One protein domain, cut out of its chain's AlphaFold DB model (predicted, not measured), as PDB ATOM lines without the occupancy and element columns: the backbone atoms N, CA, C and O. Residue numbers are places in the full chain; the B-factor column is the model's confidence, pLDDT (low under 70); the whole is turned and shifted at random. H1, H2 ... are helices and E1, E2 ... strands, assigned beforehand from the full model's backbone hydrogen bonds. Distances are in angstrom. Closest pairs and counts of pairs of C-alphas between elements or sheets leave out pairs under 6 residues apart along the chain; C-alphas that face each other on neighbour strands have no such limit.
ATOM      1  N   VAL A  79     202.637 331.142 287.114       92.00
ATOM      2  CA  VAL A  79     203.814 331.861 286.632       92.00
ATOM      3  C   VAL A  79     203.736 333.305 287.098       92.00
ATOM      4  O   VAL A  79     202.730 333.952 286.864       92.00
ATOM      5  N   ASP A  80     204.759 333.844 287.741       89.38
ATOM      6  CA  ASP A  80     204.774 335.258 288.128       89.38
ATOM      7  C   ASP A  80     205.660 336.075 287.187       89.38
ATOM      8  O   ASP A  80     206.513 335.534 286.487       89.38
ATOM      9  N   LEU A  81     205.461 337.394 287.172       87.25
ATOM     10  CA  LEU A  81     206.367 338.319 286.496       87.25
ATOM     11  C   LEU A  81     207.270 338.974 287.534       87.25
ATOM     12  O   LEU A  81     206.797 339.695 288.412       87.25
ATOM     13  N   ARG A  82     208.580 338.750 287.422       84.62
ATOM     14  CA  ARG A  82     209.596 339.421 288.243       84.62
ATOM     15  C   ARG A  82     210.594 340.111 287.332       84.62
ATOM     16  O   ARG A  82     211.226 339.462 286.509       84.62
ATOM     17  N   ASN A  83     210.713 341.433 287.457       82.69
ATOM     18  CA  ASN A  83     211.617 342.257 286.640       82.69
ATOM     19  C   ASN A  83     211.449 342.047 285.119       82.69
ATOM     20  O   ASN A  83     212.420 342.066 284.372       82.69
ATOM     21  N   GLY A  84     210.215 341.809 284.658       78.31
ATOM     22  CA  GLY A  84     209.922 341.559 283.241       78.31
ATOM     23  C   GLY A  84     210.278 340.153 282.737       78.31
ATOM     24  O   GLY A  84     210.246 339.929 281.527       78.31
ATOM     25  N   LEU A  85     210.598 339.219 283.638       80.62
ATOM     26  CA  LEU A  85     210.907 337.818 283.342       80.62
ATOM     27  C   LEU A  85     209.846 336.887 283.947       80.62
ATOM     28  O   LEU A  85     209.252 337.199 284.981       80.62
ATOM     29  N   LEU A  86     209.627 335.742 283.292       89.00
ATOM     30  CA  LEU A  86     208.727 334.689 283.767       89.00
ATOM     31  C   LEU A  86     209.387 333.902 284.912       89.00
ATOM     32  O   LEU A  86     210.487 333.375 284.759       89.00
ATOM     33  N   ASP A  87     208.696 333.806 286.044       89.81
ATOM     34  CA  ASP A  87     209.080 333.038 287.231       89.81
ATOM     35  C   ASP A  87     208.105 331.862 287.405       89.81
ATOM     36  O   ASP A  87     206.987 332.020 287.904       89.81
ATOM     37  N   PHE A  88     208.515 330.681 286.936       91.50
ATOM     38  CA  PHE A  88     207.704 329.462 286.941       91.50
ATOM     39  C   PHE A  88     207.609 328.864 288.345       91.50
ATOM     40  O   PHE A  88     208.613 328.458 288.929       91.50
ATOM     41  N   LYS A  89     206.389 328.739 288.883       93.25
ATOM     42  CA  LYS A  89     206.162 328.173 290.224       93.25
ATOM     43  C   LYS A  89     205.977 326.662 290.236       93.25
ATOM     44  O   LYS A  89     205.950 326.078 291.316       93.25
ATOM     45  N   PHE A  90     205.808 326.043 289.063       93.69
ATOM     46  CA  PHE A  90     205.519 324.610 288.902       93.69
ATOM     47  C   PHE A  90     204.333 324.123 289.755       93.69
ATOM     48  O   PHE A  90     204.255 322.960 290.145       93.69
ATOM     49  N   ARG A  91     203.386 325.023 290.045       95.56
ATOM     50  CA  ARG A  91     202.195 324.760 290.852       95.56
ATOM     51  C   ARG A  91     200.954 324.882 289.982       95.56
ATOM     52  O   ARG A  91     200.790 325.893 289.308       95.56
ATOM     53  N   LEU A  92     200.075 323.885 290.032       96.00
ATOM     54  CA  LEU A  92     198.779 323.953 289.359       96.00
ATOM     55  C   LEU A  92     197.809 324.850 290.134       96.00
ATOM     56  O   LEU A  92     197.744 324.816 291.367       96.00
ATOM     57  N   LYS A  93     197.055 325.657 289.393       96.69
ATOM     58  CA  LYS A  93     196.019 326.560 289.890       96.69
ATOM     59  C   LYS A  93     194.750 326.403 289.072       96.69
ATOM     60  O   LYS A  93     194.804 326.078 287.890       96.69
ATOM     61  N   ASP A  94     193.624 326.650 289.728       95.62
ATOM     62  CA  ASP A  94     192.307 326.572 289.110       95.62
ATOM     63  C   ASP A  94     192.063 327.734 288.144       95.62
ATOM     64  O   ASP A  94     192.512 328.860 288.372       95.62
ATOM     65  N   GLY A  95     191.312 327.447 287.081       93.31
ATOM     66  CA  GLY A  95     190.872 328.421 286.093       93.31
ATOM     67  C   GLY A  95     191.873 328.659 284.966       93.31
ATOM     68  O   GLY A  95     192.957 328.076 284.909       93.31
ATOM     69  N   VAL A  96     191.479 329.539 284.048       90.00
ATOM     70  CA  VAL A  96     192.317 329.991 282.933       90.00
ATOM     71  C   VAL A  96     193.269 331.071 283.431       90.00
ATOM     72  O   VAL A  96     192.869 331.965 284.179       90.00
ATOM     73  N   ARG A  97     194.515 331.044 282.959       86.38
ATOM     74  CA  ARG A  97     195.441 332.165 283.115       86.38
ATOM     75  C   ARG A  97     195.884 332.665 281.760       86.38
ATOM     76  O   ARG A  97     196.486 331.925 280.991       86.38
ATOM     77  N   ARG A  98     195.642 333.951 281.516       81.38
ATOM     78  CA  ARG A  98     196.155 334.664 280.350       81.38
ATOM     79  C   ARG A  98     197.337 335.513 280.772       81.38
ATOM     80  O   ARG A  98     197.211 336.378 281.636       81.38
ATOM     81  N   VAL A  99     198.489 335.251 280.171       84.25
ATOM     82  CA  VAL A  99     199.652 336.133 280.263       84.25
ATOM     83  C   VAL A  99     199.835 336.753 278.882       84.25
ATOM     84  O   VAL A  99     200.162 336.028 277.938       84.25
ATOM     85  N   PRO A 100     199.609 338.069 278.731       83.00
ATOM     86  CA  PRO A 100     199.797 338.740 277.454       83.00
ATOM     87  C   PRO A 100     201.200 338.485 276.910       83.00
ATOM     88  O   PRO A 100     202.185 338.592 277.641       83.00
ATOM     89  N   HIS A 101     201.283 338.140 275.627       85.69
ATOM     90  CA  HIS A 101     202.549 337.912 274.928       85.69
ATOM     91  C   HIS A 101     203.487 336.908 275.617       85.69
ATOM     92  O   HIS A 101     204.710 337.046 275.544       85.69
ATOM     93  N   TYR A 102     202.935 335.873 276.260       89.50
ATOM     94  CA  TYR A 102     203.709 334.853 276.971       89.50
ATOM     95  C   TYR A 102     204.873 334.285 276.146       89.50
ATOM     96  O   TYR A 102     205.990 334.182 276.648       89.50
ATOM     97  N   GLY A 103     204.647 333.992 274.861       91.06
ATOM     98  CA  GLY A 103     205.693 333.496 273.963       91.06
ATOM     99  C   GLY A 103     206.847 334.486 273.753       91.06
ATOM    100  O   GLY A 103     208.004 334.077 273.755       91.06
ATOM    101  N   LEU A 104     206.562 335.790 273.645       92.25
ATOM    102  CA  LEU A 104     207.601 336.822 273.515       92.25
ATOM    103  C   LEU A 104     208.376 337.009 274.825       92.25
ATOM    104  O   LEU A 104     209.593 337.188 274.807       92.25
ATOM    105  N   LEU A 105     207.688 336.923 275.969       91.06
ATOM    106  CA  LEU A 105     208.330 336.936 277.286       91.06
ATOM    107  C   LEU A 105     209.261 335.730 277.455       91.06
ATOM    108  O   LEU A 105     210.402 335.894 277.886       91.06
ATOM    109  N   LEU A 106     208.810 334.539 277.055       91.12
ATOM    110  CA  LEU A 106     209.615 333.320 277.074       91.12
ATOM    111  C   LEU A 106     210.836 333.440 276.157       91.12
ATOM    112  O   LEU A 106     211.943 333.105 276.564       91.12
ATOM    113  N   ALA A 107     210.656 333.969 274.948       92.62
ATOM    114  CA  ALA A 107     211.737 334.186 273.994       92.62
ATOM    115  C   ALA A 107     212.816 335.139 274.539       92.62
ATOM    116  O   ALA A 107     214.010 334.883 274.374       92.62
ATOM    117  N   ARG A 108     212.418 336.201 275.253       90.56
ATOM    118  CA  ARG A 108     213.357 337.095 275.946       90.56
ATOM    119  C   ARG A 108     214.137 336.363 277.039       90.56
ATOM    120  O   ARG A 108     215.351 336.515 277.111       90.56
ATOM    121  N   VAL A 109     213.459 335.555 277.860       88.31
ATOM    122  CA  VAL A 109     214.103 334.727 278.901       88.31
ATOM    123  C   VAL A 109     215.069 333.709 278.281       88.31
ATOM    124  O   VAL A 109     216.140 333.473 278.828       88.31
ATOM    125  N   ALA A 110     214.730 333.153 277.116       90.69
ATOM    126  CA  ALA A 110     215.575 332.227 276.364       90.69
ATOM    127  C   ALA A 110     216.805 332.894 275.716       90.69
ATOM    128  O   ALA A 110     217.643 332.198 275.144       90.69
ATOM    129  N   GLY A 111     216.932 334.223 275.800       90.88
ATOM    130  CA  GLY A 111     218.084 334.961 275.288       90.88
ATOM    131  C   GLY A 111     218.025 335.265 273.792       90.88
ATOM    132  O   GLY A 111     219.073 335.465 273.178       90.88
ATOM    133  N   LEU A 112     216.831 335.311 273.185       95.38
ATOM    134  CA  LEU A 112     216.708 335.794 271.808       95.38
ATOM    135  C   LEU A 112     217.193 337.255 271.710       95.38
ATOM    136  O   LEU A 112     216.918 338.048 272.617       95.38
ATOM    137  N   PRO A 113     217.874 337.642 270.611       97.06
ATOM    138  CA  PRO A 113     218.355 339.008 270.441       97.06
ATOM    139  C   PRO A 113     217.224 340.030 270.557       97.06
ATOM    140  O   PRO A 113     216.149 339.841 269.984       97.06
ATOM    141  N   THR A 114     217.480 341.146 271.243       94.94
ATOM    142  CA  THR A 114     216.479 342.200 271.469       94.94
ATOM    143  C   THR A 114     215.860 342.696 270.163       94.94
ATOM    144  O   THR A 114     214.644 342.799 270.076       94.94
ATOM    145  N   SER A 115     216.660 342.854 269.104       97.38
ATOM    146  CA  SER A 115     216.172 343.246 267.774       97.38
ATOM    147  C   SER A 115     215.135 342.280 267.186       97.38
ATOM    148  O   SER A 115     214.193 342.711 266.517       97.38
ATOM    149  N   VAL A 116     215.267 340.976 267.454       97.25
ATOM    150  CA  VAL A 116     214.300 339.951 267.031       97.25
ATOM    151  C   VAL A 116     213.014 340.075 267.845       97.25
ATOM    152  O   VAL A 116     211.928 340.052 267.268       97.25
ATOM    153  N   ILE A 117     213.123 340.256 269.165       95.38
ATOM    154  CA  ILE A 117     211.965 340.437 270.054       95.38
ATOM    155  C   ILE A 117     211.185 341.708 269.707       95.38
ATOM    156  O   ILE A 117     209.956 341.670 269.648       95.38
ATOM    157  N   ASP A 118     211.870 342.816 269.437       95.19
ATOM    158  CA  ASP A 118     211.244 344.096 269.090       95.19
ATOM    159  C   ASP A 118     210.494 344.001 267.755       95.19
ATOM    160  O   ASP A 118     209.355 344.465 267.621       95.19
ATOM    161  N   THR A 119     211.098 343.316 266.779       96.62
ATOM    162  CA  THR A 119     210.458 343.026 265.491       96.62
ATOM    163  C   THR A 119     209.223 342.150 265.680       96.62
ATOM    164  O   THR A 119     208.151 342.480 265.175       96.62
ATOM    165  N   ALA A 120     209.340 341.059 266.442       96.06
ATOM    166  CA  ALA A 120     208.227 340.154 266.711       96.06
ATOM    167  C   ALA A 120     207.077 340.862 267.445       96.06
ATOM    168  O   ALA A 120     205.924 340.706 267.057       96.06
ATOM    169  N   THR A 121     207.393 341.710 268.428       93.44
ATOM    170  CA  THR A 121     206.411 342.542 269.147       93.44
ATOM    171  C   THR A 121     205.658 343.450 268.175       93.44
ATOM    172  O   THR A 121     204.430 343.475 268.183       93.44
ATOM    173  N   SER A 122     206.382 344.119 267.272       94.31
ATOM    174  CA  SER A 122     205.791 344.999 266.256       94.31
ATOM    175  C   SER A 122     204.866 344.248 265.290       94.31
ATOM    176  O   SER A 122     203.816 344.764 264.911       94.31
ATOM    177  N   ILE A 123     205.239 343.030 264.887       94.81
ATOM    178  CA  ILE A 123     204.406 342.171 264.032       94.81
ATOM    179  C   ILE A 123     203.138 341.744 264.780       94.81
ATOM    180  O   ILE A 123     202.046 341.864 264.230       94.81
ATOM    181  N   THR A 124     203.256 341.285 266.030       91.44
ATOM    182  CA  THR A 124     202.104 340.846 266.832       91.44
ATOM    183  C   THR A 124     201.083 341.964 267.029       91.44
ATOM    184  O   THR A 124     199.889 341.707 266.884       91.44
ATOM    185  N   SER A 125     201.518 343.200 267.294       89.12
ATOM    186  CA  SER A 125     200.608 344.348 267.403       89.12
ATOM    187  C   SER A 125     199.774 344.541 266.133       89.12
ATOM    188  O   SER A 125     198.561 344.680 266.221       89.12
ATOM    189  N   ARG A 126     200.389 344.427 264.948       91.75
ATOM    190  CA  ARG A 126     199.684 344.570 263.660       91.75
ATOM    191  C   ARG A 126     198.694 343.444 263.372       91.75
ATOM    192  O   ARG A 126     197.675 343.696 262.748       91.75
ATOM    193  N   ILE A 127     199.006 342.215 263.788       88.69
ATOM    194  CA  ILE A 127     198.116 341.056 263.601       88.69
ATOM    195  C   ILE A 127     196.890 341.159 264.515       88.69
ATOM    196  O   ILE A 127     195.819 340.712 264.137       88.69
ATOM    197  N   THR A 128     197.050 341.731 265.711       74.50
ATOM    198  CA  THR A 128     195.987 341.787 266.730       74.50
ATOM    199  C   THR A 128     195.061 343.001 266.555       74.50
ATOM    200  O   THR A 128     193.977 343.035 267.125       74.50
ATOM    201  N   GLU A 129     195.488 344.009 265.789       61.03
ATOM    202  CA  GLU A 129     194.676 345.175 265.402       61.03
ATOM    203  C   GLU A 129     193.748 344.909 264.195       61.03
ATOM    204  O   GLU A 129     192.932 345.771 263.863       61.03
ATOM    205  N   GLN A 130     193.863 343.741 263.550       41.19
ATOM    206  CA  GLN A 130     192.961 343.254 262.493       41.19
ATOM    207  C   GLN A 130     191.924 342.282 263.056       41.19
ATOM    208  O   GLN A 130     190.781 342.323 262.551       41.19
TER     209      GLN A 130
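Overview. This is residues 79 to 130 of the 130 residues of the protein "DNA_MISMATCH_REPAIR_2 domain-containing protein" of Aegilops tauschii subsp. strangulata (UniProt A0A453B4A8). This is a loose, flat model in which a short helix, H1, lies between a hairpin of two strands and a longer helix, H2. The two helices run side by side as a helical hairpin, while E2, the longer strand, bends away and the link after it folds back to H1 in an open loop. The printed part has 52 residues, with E1, E2, H1 and H2 in that order, a two-stranded antiparallel sheet of order E1 - E2, and a mixed class of helices and strands. The radius of gyration of the C-alphas is 12.8 A, and the spans are 32 by 28 by 14 A.

Along the chain. Find C-alpha 79 at (203.814, 331.861, 286.632); from there E1 runs through residues 79 to 82. E2 follows, residues 85 to 94, 22.5 A long, and bends by 81 degrees at residue 91. H1 holds residues 102 to 109, 10.6 A long. H2, residues 114 to 128, is 21.0 A long and ends at C-alpha 128 (195.987, 341.787, 266.730).

Arrangement. Look first at the hairpin of E1 and E2, antiparallel at 151 degrees, where N 80 and O 87 are within hydrogen-bond range at 2.9 A, as are N 87 and O 80 at 2.8 A. E2 and H1 have their closest C-alphas at Leu 85 and Val 109, 6.3 A apart. H1 and H2, a helical hairpin, touch, with their closest C-alphas at Leu 104 and Ile 117, 6.6 A apart. They run opposite ways at a shallow tilt of 6 degrees. H2 is apart from E1 and from E2, and H1 is apart from E1. In H1 and H2 every O i to N i+4 pair is within hydrogen-bond range.

Size, cuts and confidence. The two C-alphas farthest apart, those of Asp 94 and Ser 115, are 36.1 A apart. The printed part has no cut and no long link. Residues 125 to 130, of which 125 to 128 belong to H2, stand free. The mean pLDDT of the printed part is 89.1, and residues 129 to 130 are under 70.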